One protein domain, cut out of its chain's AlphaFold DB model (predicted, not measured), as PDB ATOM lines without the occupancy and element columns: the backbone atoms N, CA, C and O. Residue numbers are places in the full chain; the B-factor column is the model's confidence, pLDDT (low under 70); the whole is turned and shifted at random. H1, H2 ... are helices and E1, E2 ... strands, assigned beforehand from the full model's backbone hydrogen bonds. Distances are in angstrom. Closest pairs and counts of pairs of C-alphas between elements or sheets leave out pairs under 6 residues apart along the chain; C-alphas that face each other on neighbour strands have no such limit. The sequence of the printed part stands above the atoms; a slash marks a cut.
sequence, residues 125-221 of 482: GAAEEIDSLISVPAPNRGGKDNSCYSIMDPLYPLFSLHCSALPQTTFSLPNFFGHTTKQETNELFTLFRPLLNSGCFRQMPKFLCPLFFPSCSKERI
ATOM      1  N   GLY A 125     -25.087  61.887 -10.896       48.66
ATOM      2  CA  GLY A 125     -25.165  60.891  -9.816       48.66
ATOM      3  C   GLY A 125     -24.047  59.842  -9.861       48.66
ATOM      4  O   GLY A 125     -23.500  59.485  -8.824       48.66
ATOM      5  N   ALA A 126     -23.630  59.423 -11.061       51.94
ATOM      6  CA  ALA A 126     -22.499  58.507 -11.225       51.94
ATOM      7  C   ALA A 126     -21.151  59.125 -10.804       51.94
ATOM      8  O   ALA A 126     -20.252  58.390 -10.413       51.94
ATOM      9  N   ALA A 127     -20.987  60.451 -10.877       55.75
ATOM     10  CA  ALA A 127     -19.789  61.135 -10.389       55.75
ATOM     11  C   ALA A 127     -19.839  61.353  -8.865       55.75
ATOM     12  O   ALA A 127     -18.842  61.121  -8.187       55.75
ATOM     13  N   GLU A 128     -21.006  61.728  -8.328       57.91
ATOM     14  CA  GLU A 128     -21.233  61.923  -6.887       57.91
ATOM     15  C   GLU A 128     -21.048  60.622  -6.081       57.91
ATOM     16  O   GLU A 128     -20.453  60.643  -5.004       57.91
ATOM     17  N   GLU A 129     -21.479  59.472  -6.616       65.75
ATOM     18  CA  GLU A 129     -21.264  58.160  -5.981       65.75
ATOM     19  C   GLU A 129     -19.762  57.820  -5.869       65.75
ATOM     20  O   GLU A 129     -19.313  57.329  -4.832       65.75
ATOM     21  N   ILE A 130     -18.962  58.147  -6.891       69.94
ATOM     22  CA  ILE A 130     -17.511  57.888  -6.917       69.94
ATOM     23  C   ILE A 130     -16.746  58.789  -5.943       69.94
ATOM     24  O   ILE A 130     -15.878  58.293  -5.224       69.94
ATOM     25  N   ASP A 131     -17.036  60.094  -5.921       72.50
ATOM     26  CA  ASP A 131     -16.311  61.067  -5.085       72.50
ATOM     27  C   ASP A 131     -16.424  60.719  -3.591       72.50
ATOM     28  O   ASP A 131     -15.466  60.856  -2.836       72.50
ATOM     29  N   SER A 132     -17.556  60.131  -3.183       74.94
ATOM     30  CA  SER A 132     -17.770  59.630  -1.818       74.94
ATOM     31  C   SER A 132     -16.903  58.422  -1.421       74.94
ATOM     32  O   SER A 132     -16.724  58.164  -0.230       74.94
ATOM     33  N   LEU A 133     -16.364  57.682  -2.399       75.94
ATOM     34  CA  LEU A 133     -15.544  56.481  -2.196       75.94
ATOM     35  C   LEU A 133     -14.041  56.761  -2.352       75.94
ATOM     36  O   LEU A 133     -13.224  56.094  -1.716       75.94
ATOM     37  N   ILE A 134     -13.657  57.747  -3.172       78.31
ATOM     38  CA  ILE A 134     -12.253  58.127  -3.365       78.31
ATOM     39  C   ILE A 134     -11.737  58.861  -2.121       78.31
ATOM     40  O   ILE A 134     -12.098  59.998  -1.829       78.31
ATOM     41  N   SER A 135     -10.794  58.240  -1.416       69.50
ATOM     42  CA  SER A 135      -9.965  58.948  -0.438       69.50
ATOM     43  C   SER A 135      -8.876  59.756  -1.150       69.50
ATOM     44  O   SER A 135      -8.412  59.366  -2.223       69.50
ATOM     45  N   VAL A 136      -8.438  60.867  -0.538       64.75
ATOM     46  CA  VAL A 136      -7.439  61.802  -1.104       64.75
ATOM     47  C   VAL A 136      -6.285  61.032  -1.776       64.75
ATOM     48  O   VAL A 136      -5.586  60.297  -1.069       64.75
ATOM     49  N   PRO A 137      -6.076  61.180  -3.105       60.81
ATOM     50  CA  PRO A 137      -5.211  60.287  -3.869       60.81
ATOM     51  C   PRO A 137      -3.815  60.130  -3.268       60.81
ATOM     52  O   PRO A 137      -3.066  61.096  -3.093       60.81
ATOM     53  N   ALA A 138      -3.469  58.893  -2.907       60.38
ATOM     54  CA  ALA A 138      -2.296  58.646  -2.081       60.38
ATOM     55  C   ALA A 138      -1.005  58.821  -2.906       60.38
ATOM     56  O   ALA A 138      -0.795  58.084  -3.876       60.38
ATOM     57  N   PRO A 139      -0.098  59.744  -2.519       55.75
ATOM     58  CA  PRO A 139       1.144  59.971  -3.250       55.75
ATOM     59  C   PRO A 139       2.029  58.717  -3.250       55.75
ATOM     60  O   PRO A 139       1.968  57.909  -2.326       55.75
ATOM     61  N   ASN A 140       2.896  58.605  -4.264       54.00
ATOM     62  CA  ASN A 140       3.585  57.395  -4.772       54.00
ATOM     63  C   ASN A 140       4.406  56.495  -3.808       54.00
ATOM     64  O   ASN A 140       5.095  55.584  -4.269       54.00
ATOM     65  N   ARG A 141       4.339  56.684  -2.487       52.59
ATOM     66  CA  ARG A 141       4.859  55.734  -1.494       52.59
ATOM     67  C   ARG A 141       4.076  54.421  -1.563       52.59
ATOM     68  O   ARG A 141       2.861  54.420  -1.354       52.59
ATOM     69  N   GLY A 142       4.751  53.300  -1.808       56.66
ATOM     70  CA  GLY A 142       4.199  51.979  -1.488       56.66
ATOM     71  C   GLY A 142       3.823  51.875  -0.001       56.66
ATOM     72  O   GLY A 142       4.265  52.698   0.810       56.66
ATOM     73  N   GLY A 143       2.991  50.888   0.351       53.50
ATOM     74  CA  GLY A 143       2.580  50.646   1.741       53.50
ATOM     75  C   GLY A 143       3.787  50.593   2.688       53.50
ATOM     76  O   GLY A 143       4.808  49.987   2.367       53.50
ATOM     77  N   LYS A 144       3.707  51.291   3.828       53.91
ATOM     78  CA  LYS A 144       4.876  51.495   4.706       53.91
ATOM     79  C   LYS A 144       5.178  50.295   5.615       53.91
ATOM     80  O   LYS A 144       6.281  50.201   6.149       53.91
ATOM     81  N   ASP A 145       4.209  49.395   5.739       53.25
ATOM     82  CA  ASP A 145       4.197  48.246   6.638       53.25
ATOM     83  C   ASP A 145       3.990  46.950   5.830       53.25
ATOM     84  O   ASP A 145       3.544  46.982   4.683       53.25
ATOM     85  N   ASN A 146       4.314  45.789   6.410       54.94
ATOM     86  CA  ASN A 146       4.481  44.512   5.684       54.94
ATOM     87  C   ASN A 146       3.182  43.868   5.120       54.94
ATOM     88  O   ASN A 146       3.172  42.680   4.793       54.94
ATOM     89  N   SER A 147       2.070  44.600   5.033       75.81
ATOM     90  CA  SER A 147       0.749  44.095   4.638       75.81
ATOM     91  C   SER A 147       0.565  44.037   3.115       75.81
ATOM     92  O   SER A 147      -0.072  44.902   2.511       75.81
ATOM     93  N   CYS A 148       1.105  42.985   2.499       89.00
ATOM     94  CA  CYS A 148       0.786  42.597   1.122       89.00
ATOM     95  C   CYS A 148      -0.469  41.722   1.053       89.00
ATOM     96  O   CYS A 148      -0.645  40.799   1.850       89.00
ATOM     97  N   TYR A 149      -1.303  41.953   0.043       89.94
ATOM     98  CA  TYR A 149      -2.558  41.237  -0.178       89.94
ATOM     99  C   TYR A 149      -2.564  40.501  -1.518       89.94
ATOM    100  O   TYR A 149      -2.052  41.014  -2.505       89.94
ATOM    101  N   SER A 150      -3.167  39.312  -1.572       90.00
ATOM    102  CA  SER A 150      -3.414  38.580  -2.824       90.00
ATOM    103  C   SER A 150      -4.514  39.253  -3.652       90.00
ATOM    104  O   SER A 150      -5.566  39.579  -3.103       90.00
ATOM    105  N   ILE A 151      -4.302  39.396  -4.967       89.56
ATOM    106  CA  ILE A 151      -5.351  39.756  -5.948       89.56
ATOM    107  C   ILE A 151      -6.344  38.594  -6.118       89.56
ATOM    108  O   ILE A 151      -7.532  38.797  -6.360       89.56
ATOM    109  N   MET A 152      -5.869  37.359  -5.942       86.38
ATOM    110  CA  MET A 152      -6.707  36.165  -5.890       86.38
ATOM    111  C   MET A 152      -7.323  36.072  -4.487       86.38
ATOM    112  O   MET A 152      -6.714  35.503  -3.578       86.38
ATOM    113  N   ASP A 153      -8.498  36.676  -4.304       84.75
ATOM    114  CA  ASP A 153      -9.232  36.704  -3.036       84.75
ATOM    115  C   ASP A 153     -10.623  36.049  -3.183       84.75
ATOM    116  O   ASP A 153     -11.432  36.530  -3.983       84.75
ATOM    117  N   PRO A 154     -10.940  34.975  -2.431       85.56
ATOM    118  CA  PRO A 154     -12.266  34.352  -2.445       85.56
ATOM    119  C   PRO A 154     -13.413  35.268  -1.995       85.56
ATOM    120  O   PRO A 154     -14.551  35.032  -2.392       85.56
ATOM    121  N   LEU A 155     -13.135  36.292  -1.177       89.12
ATOM    122  CA  LEU A 155     -14.131  37.260  -0.707       89.12
ATOM    123  C   LEU A 155     -14.422  38.346  -1.758       89.12
ATOM    124  O   LEU A 155     -15.528  38.877  -1.803       89.12
ATOM    125  N   TYR A 156     -13.452  38.632  -2.634       91.50
ATOM    126  CA  TYR A 156     -13.530  39.677  -3.660       91.50
ATOM    127  C   TYR A 156     -13.188  39.124  -5.059       91.50
ATOM    128  O   TYR A 156     -12.213  39.543  -5.690       91.50
ATOM    129  N   PRO A 157     -13.988  38.178  -5.596       89.19
ATOM    130  CA  PRO A 157     -13.665  37.459  -6.831       89.19
ATOM    131  C   PRO A 157     -13.580  38.352  -8.081       89.19
ATOM    132  O   PRO A 157     -12.977  37.944  -9.075       89.19
ATOM    133  N   LEU A 158     -14.127  39.575  -8.041       90.62
ATOM    134  CA  LEU A 158     -13.988  40.563  -9.118       90.62
ATOM    135  C   LEU A 158     -12.524  40.963  -9.366       90.62
ATOM    136  O   LEU A 158     -12.150  41.194 -10.516       90.62
ATOM    137  N   PHE A 159     -11.687  40.987  -8.320       91.56
ATOM    138  CA  PHE A 159     -10.253  41.282  -8.429       91.56
ATOM    139  C   PHE A 159      -9.561  40.254  -9.333       91.56
ATOM    140  O   PHE A 159      -8.908  40.606 -10.315       91.56
ATOM    141  N   SER A 160      -9.788  38.968  -9.056       88.25
ATOM    142  CA  SER A 160      -9.313  37.852  -9.879       88.25
ATOM    143  C   SER A 160      -9.882  37.912 -11.303       88.25
ATOM    144  O   SER A 160      -9.127  37.828 -12.272       88.25
ATOM    145  N   LEU A 161     -11.195  38.131 -11.449       90.62
ATOM    146  CA  LEU A 161     -11.888  38.117 -12.742       90.62
ATOM    147  C   LEU A 161     -11.312  39.117 -13.758       90.62
ATOM    148  O   LEU A 161     -11.226  38.796 -14.942       90.62
ATOM    149  N   HIS A 162     -10.919  40.310 -13.309       90.50
ATOM    150  CA  HIS A 162     -10.453  41.378 -14.199       90.50
ATOM    151  C   HIS A 162      -8.939  41.629 -14.147       90.50
ATOM    152  O   HIS A 162      -8.382  42.091 -15.143       90.50
ATOM    153  N   CYS A 163      -8.263  41.319 -13.036       91.25
ATOM    154  CA  CYS A 163      -6.867  41.705 -12.798       91.25
ATOM    155  C   CYS A 163      -5.890  40.534 -12.590       91.25
ATOM    156  O   CYS A 163      -4.700  40.776 -12.401       91.25
ATOM    157  N   SER A 164      -6.330  39.274 -12.705       83.69
ATOM    158  CA  SER A 164      -5.448  38.086 -12.645       83.69
ATOM    159  C   SER A 164      -4.357  38.031 -13.727       83.69
ATOM    160  O   SER A 164      -3.387  37.297 -13.572       83.69
ATOM    161  N   ALA A 165      -4.481  38.820 -14.800       79.88
ATOM    162  CA  ALA A 165      -3.475  38.952 -15.858       79.88
ATOM    163  C   ALA A 165      -2.380  40.009 -15.566       79.88
ATOM    164  O   ALA A 165      -1.606  40.354 -16.464       79.88
ATOM    165  N   LEU A 166      -2.320  40.562 -14.348       81.25
ATOM    166  CA  LEU A 166      -1.206  41.408 -13.911       81.25
ATOM    167  C   LEU A 166       0.082  40.586 -13.692       81.25
ATOM    168  O   LEU A 166       0.005  39.433 -13.266       81.25
ATOM    169  N   PRO A 167       1.280  41.168 -13.913       80.62
ATOM    170  CA  PRO A 167       2.547  40.517 -13.568       80.62
ATOM    171  C   PRO A 167       2.710  40.269 -12.062       80.62
ATOM    172  O   PRO A 167       3.335  39.287 -11.665       80.62
ATOM    173  N   GLN A 168       2.157  41.149 -11.219       80.75
ATOM    174  CA  GLN A 168       2.066  40.938  -9.777       80.75
ATOM    175  C   GLN A 168       0.796  40.161  -9.407       80.75
ATOM    176  O   GLN A 168      -0.301  40.507  -9.838       80.75
ATOM    177  N   THR A 169       0.932  39.148  -8.548       84.81
ATOM    178  CA  THR A 169      -0.198  38.444  -7.910       84.81
ATOM    179  C   THR A 169      -0.593  39.057  -6.563       84.81
ATOM    180  O   THR A 169      -1.633  38.702  -6.002       84.81
ATOM    181  N   THR A 170       0.221  39.983  -6.044       89.50
ATOM    182  CA  THR A 170       0.004  40.687  -4.778       89.50
ATOM    183  C   THR A 170       0.091  42.204  -4.933       89.50
ATOM    184  O   THR A 170       0.799  42.719  -5.799       89.50
ATOM    185  N   PHE A 171      -0.628  42.919  -4.069       90.94
ATOM    186  CA  PHE A 171      -0.702  44.377  -4.040       90.94
ATOM    187  C   PHE A 171      -0.535  44.936  -2.623       90.94
ATOM    188  O   PHE A 171      -0.767  44.228  -1.639       90.94
ATOM    189  N   SER A 172      -0.137  46.205  -2.528       90.94
ATOM    190  CA  SER A 172      -0.086  46.958  -1.269       90.94
ATOM    191  C   SER A 172      -1.222  47.981  -1.178       90.94
ATOM    192  O   SER A 172      -1.802  48.374  -2.190       90.94
ATOM    193  N   LEU A 173      -1.535  48.407   0.047       89.88
ATOM    194  CA  LEU A 173      -2.437  49.524   0.336       89.88
ATOM    195  C   LEU A 173      -1.673  50.620   1.121       89.88
ATOM    196  O   LEU A 173      -0.688  50.302   1.796       89.88
ATOM    197  N   PRO A 174      -2.079  51.903   1.037       91.12
ATOM    198  CA  PRO A 174      -3.241  52.391   0.294       91.12
ATOM    199  C   PRO A 174      -3.047  52.406  -1.225       91.12
ATOM    200  O   PRO A 174      -1.920  52.540  -1.698       91.12
ATOM    201  N   ASN A 175      -4.129  52.277  -1.995       91.44
ATOM    202  CA  ASN A 175      -4.084  52.280  -3.467       91.44
ATOM    203  C   ASN A 175      -4.028  53.717  -4.052       91.44
ATOM    204  O   ASN A 175      -3.760  54.667  -3.312       91.44
ATOM    205  N   PHE A 176      -4.201  53.907  -5.369       91.50
ATOM    206  CA  PHE A 176      -4.226  55.252  -5.981       91.50
ATOM    207  C   PHE A 176      -5.348  56.131  -5.401       91.50
ATOM    208  O   PHE A 176      -5.091  57.263  -5.012       91.50
ATOM    209  N   PHE A 177      -6.543  55.562  -5.236       91.62
ATOM    210  CA  PHE A 177      -7.747  56.181  -4.661       91.62
ATOM    211  C   PHE A 177      -7.717  56.280  -3.121       91.62
ATOM    212  O   PHE A 177      -8.752  56.401  -2.473       91.62
ATOM    213  N   GLY A 178      -6.535  56.153  -2.510       89.19
ATOM    214  CA  GLY A 178      -6.318  56.322  -1.072       89.19
ATOM    215  C   GLY A 178      -6.880  55.223  -0.162       89.19
ATOM    216  O   GLY A 178      -6.563  55.241   1.026       89.19
ATOM    217  N   HIS A 179      -7.644  54.254  -0.684       91.50
ATOM    218  CA  HIS A 179      -8.305  53.217   0.116       91.50
ATOM    219  C   HIS A 179      -7.309  52.446   0.980       91.50
ATOM    220  O   HIS A 179      -6.276  52.000   0.481       91.50
ATOM    221  N   THR A 180      -7.648  52.218   2.242       90.50
ATOM    222  CA  THR A 180      -6.836  51.468   3.207       90.50
ATOM    223  C   THR A 180      -7.290  50.020   3.376       90.50
ATOM    224  O   THR A 180      -6.490  49.193   3.820       90.50
ATOM    225  N   THR A 181      -8.518  49.671   2.967       91.19
ATOM    226  CA  THR A 181      -9.027  48.292   3.027       91.19
ATOM    227  C   THR A 181      -9.347  47.682   1.659       91.19
ATOM    228  O   THR A 181      -9.533  48.351   0.636       91.19
ATOM    229  N   LYS A 182      -9.443  46.346   1.643       92.62
ATOM    230  CA  LYS A 182      -9.957  45.590   0.493       92.62
ATOM    231  C   LYS A 182     -11.435  45.867   0.214       92.62
ATOM    232  O   LYS A 182     -11.844  45.744  -0.934       92.62
ATOM    233  N   GLN A 183     -12.216  46.213   1.240       93.75
ATOM    234  CA  GLN A 183     -13.649  46.448   1.100       93.75
ATOM    235  C   GLN A 183     -13.907  47.722   0.289       93.75
ATOM    236  O   GLN A 183     -14.496  47.614  -0.782       93.75
ATOM    237  N   GLU A 184     -13.338  48.860   0.706       93.56
ATOM    238  CA  GLU A 184     -13.336  50.128  -0.053       93.56
ATOM    239  C   GLU A 184     -12.874  49.903  -1.507       93.56
ATOM    240  O   GLU A 184     -13.479  50.356  -2.479       93.56
ATOM    241  N   THR A 185     -11.805  49.112  -1.668       94.06
ATOM    242  CA  THR A 185     -11.266  48.720  -2.977       94.06
ATOM    243  C   THR A 185     -12.272  47.936  -3.815       94.06
ATOM    244  O   THR A 185     -12.377  48.205  -5.006       94.06
ATOM    245  N   ASN A 186     -13.040  47.011  -3.238       94.00
ATOM    246  CA  ASN A 186     -14.075  46.272  -3.961       94.00
ATOM    247  C   ASN A 186     -15.320  47.113  -4.257       94.00
ATOM    248  O   ASN A 186     -15.903  46.945  -5.327       94.00
ATOM    249  N   GLU A 187     -15.729  47.992  -3.348       94.12
ATOM    250  CA  GLU A 187     -16.900  48.859  -3.510       94.12
ATOM    251  C   GLU A 187     -16.724  49.754  -4.745       94.12
ATOM    252  O   GLU A 187     -17.469  49.599  -5.716       94.12
ATOM    253  N   LEU A 188     -15.647  50.546  -4.813       93.19
ATOM    254  CA  LEU A 188     -15.360  51.355  -6.003       93.19
ATOM    255  C   LEU A 188     -15.034  50.499  -7.244       93.19
ATOM    256  O   LEU A 188     -15.496  50.806  -8.341       93.19
ATOM    257  N   PHE A 189     -14.276  49.401  -7.117       93.50
ATOM    258  CA  PHE A 189     -13.943  48.556  -8.279       93.50
ATOM    259  C   PHE A 189     -15.181  47.886  -8.903       93.50
ATOM    260  O   PHE A 189     -15.210  47.627 -10.108       93.50
ATOM    261  N   THR A 190     -16.238  47.659  -8.116       93.00
ATOM    262  CA  THR A 190     -17.527  47.161  -8.616       93.00
ATOM    263  C   THR A 190     -18.211  48.183  -9.529       93.00
ATOM    264  O   THR A 190     -18.815  47.774 -10.525       93.00
ATOM    265  N   LEU A 191     -18.055  49.486  -9.268       91.69
ATOM    266  CA  LEU A 191     -18.566  50.558 -10.134       91.69
ATOM    267  C   LEU A 191     -17.850  50.602 -11.495       91.69
ATOM    268  O   LEU A 191     -18.486  50.842 -12.515       91.69
ATOM    269  N   PHE A 192     -16.561  50.249 -11.554       91.25
ATOM    270  CA  PHE A 192     -15.800  50.133 -12.812       91.25
ATOM    271  C   PHE A 192     -16.079  48.842 -13.612       91.25
ATOM    272  O   PHE A 192     -15.629  48.699 -14.754       91.25
ATOM    273  N   ARG A 193     -16.845  47.889 -13.063       89.81
ATOM    274  CA  ARG A 193     -17.167  46.606 -13.713       89.81
ATOM    275  C   ARG A 193     -17.896  46.735 -15.068       89.81
ATOM    276  O   ARG A 193     -17.547  45.970 -15.970       89.81
ATOM    277  N   PRO A 194     -18.873  47.643 -15.283       88.56
ATOM    278  CA  PRO A 194     -19.506  47.828 -16.592       88.56
ATOM    279  C   PRO A 194     -18.499  48.287 -17.650       88.56
ATOM    280  O   PRO A 194     -18.478  47.741 -18.752       88.56
ATOM    281  N   LEU A 195     -17.600  49.210 -17.291       88.50
ATOM    282  CA  LEU A 195     -16.544  49.701 -18.172       88.50
ATOM    283  C   LEU A 195     -15.533  48.600 -18.527       88.50
ATOM    284  O   LEU A 195     -15.189  48.444 -19.700       88.50
ATOM    285  N   LEU A 196     -15.105  47.793 -17.550       89.19
ATOM    286  CA  LEU A 196     -14.250  46.620 -17.781       89.19
ATOM    287  C   LEU A 196     -14.923  45.596 -18.711       89.19
ATOM    288  O   LEU A 196     -14.279  45.088 -19.628       89.19
ATOM    289  N   ASN A 197     -16.224  45.344 -18.530       88.31
ATOM    290  CA  ASN A 197     -17.003  44.424 -19.368       88.31
ATOM    291  C   ASN A 197     -17.343  44.985 -20.759       88.31
ATOM    292  O   ASN A 197     -17.593  44.205 -21.675       88.31
ATOM    293  N   SER A 198     -17.348  46.309 -20.943       86.94
ATOM    294  CA  SER A 198     -17.701  46.953 -22.218       86.94
ATOM    295  C   SER A 198     -16.773  46.570 -23.376       86.94
ATOM    296  O   SER A 198     -17.139  46.721 -24.540       86.94
ATOM    297  N   GLY A 199     -15.541  46.143 -23.070       81.12
ATOM    298  CA  GLY A 199     -14.497  45.889 -24.062       81.12
ATOM    299  C   GLY A 199     -14.034  47.135 -24.831       81.12
ATOM    300  O   GLY A 199     -13.209  46.998 -25.733       81.12
ATOM    301  N   CYS A 200     -14.518  48.335 -24.470       88.50
ATOM    302  CA  CYS A 200     -14.287  49.602 -25.177       88.50
ATOM    303  C   CYS A 200     -12.809  49.846 -25.525       88.50
ATOM    304  O   CYS A 200     -12.482  50.368 -26.594       88.50
ATOM    305  N   PHE A 201     -11.902  49.424 -24.641       85.75
ATOM    306  CA  PHE A 201     -10.475  49.459 -24.900       85.75
ATOM    307  C   PHE A 201      -9.801  48.139 -24.505       85.75
ATOM    308  O   PHE A 201      -9.830  47.746 -23.340       85.75
ATOM    309  N   ARG A 202      -9.120  47.479 -25.460       84.25
ATOM    310  CA  ARG A 202      -8.433  46.173 -25.279       84.25
ATOM    311  C   ARG A 202      -7.385  46.174 -24.151       84.25
ATOM    312  O   ARG A 202      -6.969  45.112 -23.704       84.25
ATOM    313  N   GLN A 203      -6.949  47.351 -23.692       83.50
ATOM    314  CA  GLN A 203      -5.997  47.517 -22.588       83.50
ATOM    315  C   GLN A 203      -6.623  48.149 -21.324       83.50
ATOM    316  O   GLN A 203      -5.887  48.594 -20.450       83.50
ATOM    317  N   MET A 204      -7.954  48.174 -21.182       88.50
ATOM    318  CA  MET A 204      -8.627  48.738 -19.998       88.50
ATOM    319  C   MET A 204      -8.177  48.098 -18.664       88.50
ATOM    320  O   MET A 204      -7.841  48.849 -17.749       88.50
ATOM    321  N   PRO A 205      -8.039  46.757 -18.529       89.25
ATOM    322  CA  PRO A 205      -7.511  46.166 -17.294       89.25
ATOM    323  C   PRO A 205      -6.056  46.567 -17.024       89.25
ATOM    324  O   PRO A 205      -5.674  46.798 -15.882       89.25
ATOM    325  N   LYS A 206      -5.246  46.735 -18.078       87.62
ATOM    326  CA  LYS A 206      -3.867  47.232 -17.960       87.62
ATOM    327  C   LYS A 206      -3.811  48.665 -17.411       87.62
ATOM    328  O   LYS A 206      -2.825  49.003 -16.773       87.62
ATOM    329  N   PHE A 207      -4.839  49.484 -17.632       91.06
ATOM    330  CA  PHE A 207      -4.945  50.821 -17.044       91.06
ATOM    331  C   PHE A 207      -5.486  50.802 -15.610       91.06
ATOM    332  O   PHE A 207      -4.836  51.324 -14.711       91.06
ATOM    333  N   LEU A 208      -6.653  50.190 -15.386       92.88
ATOM    334  CA  LEU A 208      -7.335  50.256 -14.089       92.88
ATOM    335  C   LEU A 208      -6.646  49.405 -13.016       92.88
ATOM    336  O   LEU A 208      -6.487  49.859 -11.885       92.88
ATOM    337  N   CYS A 209      -6.209  48.185 -13.338       93.00
ATOM    338  CA  CYS A 209      -5.719  47.259 -12.316       93.00
ATOM    339  C   CYS A 209      -4.491  47.784 -11.538       93.00
ATOM    340  O   CYS A 209      -4.488  47.622 -10.323       93.00
ATOM    341  N   PRO A 210      -3.490  48.469 -12.134       91.00
ATOM    342  CA  PRO A 210      -2.406  49.092 -11.363       91.00
ATOM    343  C   PRO A 210      -2.825  50.260 -10.449       91.00
ATOM    344  O   PRO A 210      -2.105  50.553  -9.498       91.00
ATOM    345  N   LEU A 211      -3.968  50.918 -10.702       93.06
ATOM    346  CA  LEU A 211      -4.502  51.981  -9.833       93.06
ATOM    347  C   LEU A 211      -5.128  51.395  -8.557       93.06
ATOM    348  O   LEU A 211      -4.881  51.892  -7.458       93.06
ATOM    349  N   PHE A 212      -5.906  50.317  -8.702       93.19
ATOM    350  CA  PHE A 212      -6.553  49.611  -7.588       93.19
ATOM    351  C   PHE A 212      -5.607  48.654  -6.843       93.19
ATOM    352  O   PHE A 212      -5.703  48.530  -5.623       93.19
ATOM    353  N   PHE A 213      -4.686  48.006  -7.563       92.31
ATOM    354  CA  PHE A 213      -3.803  46.935  -7.081       92.31
ATOM    355  C   PHE A 213      -2.317  47.253  -7.371       92.31
ATOM    356  O   PHE A 213      -1.649  46.523  -8.123       92.31
ATOM    357  N   PRO A 214      -1.767  48.349  -6.809       90.00
ATOM    358  CA  PRO A 214      -0.368  48.709  -7.009       90.00
ATOM    359  C   PRO A 214       0.557  47.663  -6.378       90.00
ATOM    360  O   PRO A 214       0.263  47.093  -5.326       90.00
ATOM    361  N   SER A 215       1.705  47.429  -7.016       87.25
ATOM    362  CA  SER A 215       2.718  46.472  -6.548       87.25
ATOM    363  C   SER A 215       3.118  46.683  -5.076       87.25
ATOM    364  O   SER A 215       3.084  47.795  -4.552       87.25
ATOM    365  N   CYS A 216       3.569  45.612  -4.419       86.69
ATOM    366  CA  CYS A 216       4.192  45.663  -3.091       86.69
ATOM    367  C   CYS A 216       5.611  46.273  -3.061       86.69
ATOM    368  O   CYS A 216       6.290  46.217  -2.036       86.69
ATOM    369  N   SER A 217       6.091  46.837  -4.173       79.94
ATOM    370  CA  SER A 217       7.338  47.605  -4.193       79.94
ATOM    371  C   SER A 217       7.222  48.901  -3.375       79.94
ATOM    372  O   SER A 217       6.135  49.433  -3.153       79.94
ATOM    373  N   LYS A 218       8.372  49.454  -2.970       69.56
ATOM    374  CA  LYS A 218       8.462  50.776  -2.323       69.56
ATOM    375  C   LYS A 218       7.985  51.907  -3.243       69.56
ATOM    376  O   LYS A 218       7.528  52.940  -2.755       69.56
ATOM    377  N   GLU A 219       8.095  51.694  -4.551       74.56
ATOM    378  CA  GLU A 219       7.709  52.623  -5.611       74.56
ATOM    379  C   GLU A 219       6.503  52.066  -6.374       74.56
ATOM    380  O   GLU A 219       6.506  50.911  -6.812       74.56
ATOM    381  N   ARG A 220       5.456  52.883  -6.533       78.38
ATOM    382  CA  ARG A 220       4.263  52.520  -7.309       78.38
ATOM    383  C   ARG A 220       4.492  52.806  -8.791       78.38
ATOM    384  O   ARG A 220       4.687  53.956  -9.172       78.38
ATOM    385  N   ILE A 221       4.379  51.783  -9.635       84.12
ATOM    386  CA  ILE A 221       4.340  51.962 -11.091       84.12
ATOM    387  C   ILE A 221       2.886  52.243 -11.494       84.12
ATOM    388  O   ILE A 221       2.082  51.321 -11.634       84.12
TER     389      ILE A 221
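Overview. This is residues 125 to 221 of the 482 residues of the protein "Hypothetical protein" of Rotaria socialis (UniProt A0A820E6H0). Three helices, H2, H3 and H5, make a triangle, with H2 set steeply across the other two; a small ladder of two strands, E1 and E2, sits at one end and short H4 at the other. H1 is the outlying part, beyond H3, and the long stretch of residues 132 to 147 leads from it to E1. The printed part has 97 residues, in the order H1, E1, H2, E2, H3, H4, H5, mostly helix, with under half of the residues in named elements. It is compact, with a radius of gyration of the C-alphas of 12.8 A, and spans 35 by 29 by 25 A.

Arrangement. Begin at E1, residues 148 to 150, antiparallel to E2, residues 170 to 172; N 149 and O 171 are within hydrogen-bond range at 2.9 A. H2, residues 157 to 163, touches H5, residues 204 to 212, at a steep tilt of 61 degrees, closest at C-alphas 163 and 209, 5.7 A. H2 only just touches H3, residues 182 to 191, with 3 pairs of C-alphas within 8 A, closest at 158 and 190, 7.5 A. H3 and H5 are close but not clearly touching, at C-alphas 185 and 212, 6.7 A. So are H1, residues 125 to 131, and H3, at 130 and 188, 6.9 A. H4, residues 193 to 197, meets H3 only through their link. Every O i to N i+4 pair is within hydrogen-bond range in H2 and H4, but 2 of 3 in H1, 5 of 6 in H3 and 3 of 5 in H5.

Along the chain. Find C-alpha 125 at (-25.165, 60.891, -9.816), where H1 begins. H3 runs 14.6 A from C-alpha 182 at (-9.957, 45.590, 0.493). H5 runs 12.6 A to C-alpha 212 at (-6.553, 49.611, -7.588).

Size, cuts and confidence. The farthest C-alphas, 125 and 146, are 37.2 A apart. The printed part has no cut, and the link from H1 to E1 is long. The pLDDT is under 70 at residues 125 to 130, 135 to 146 and 218.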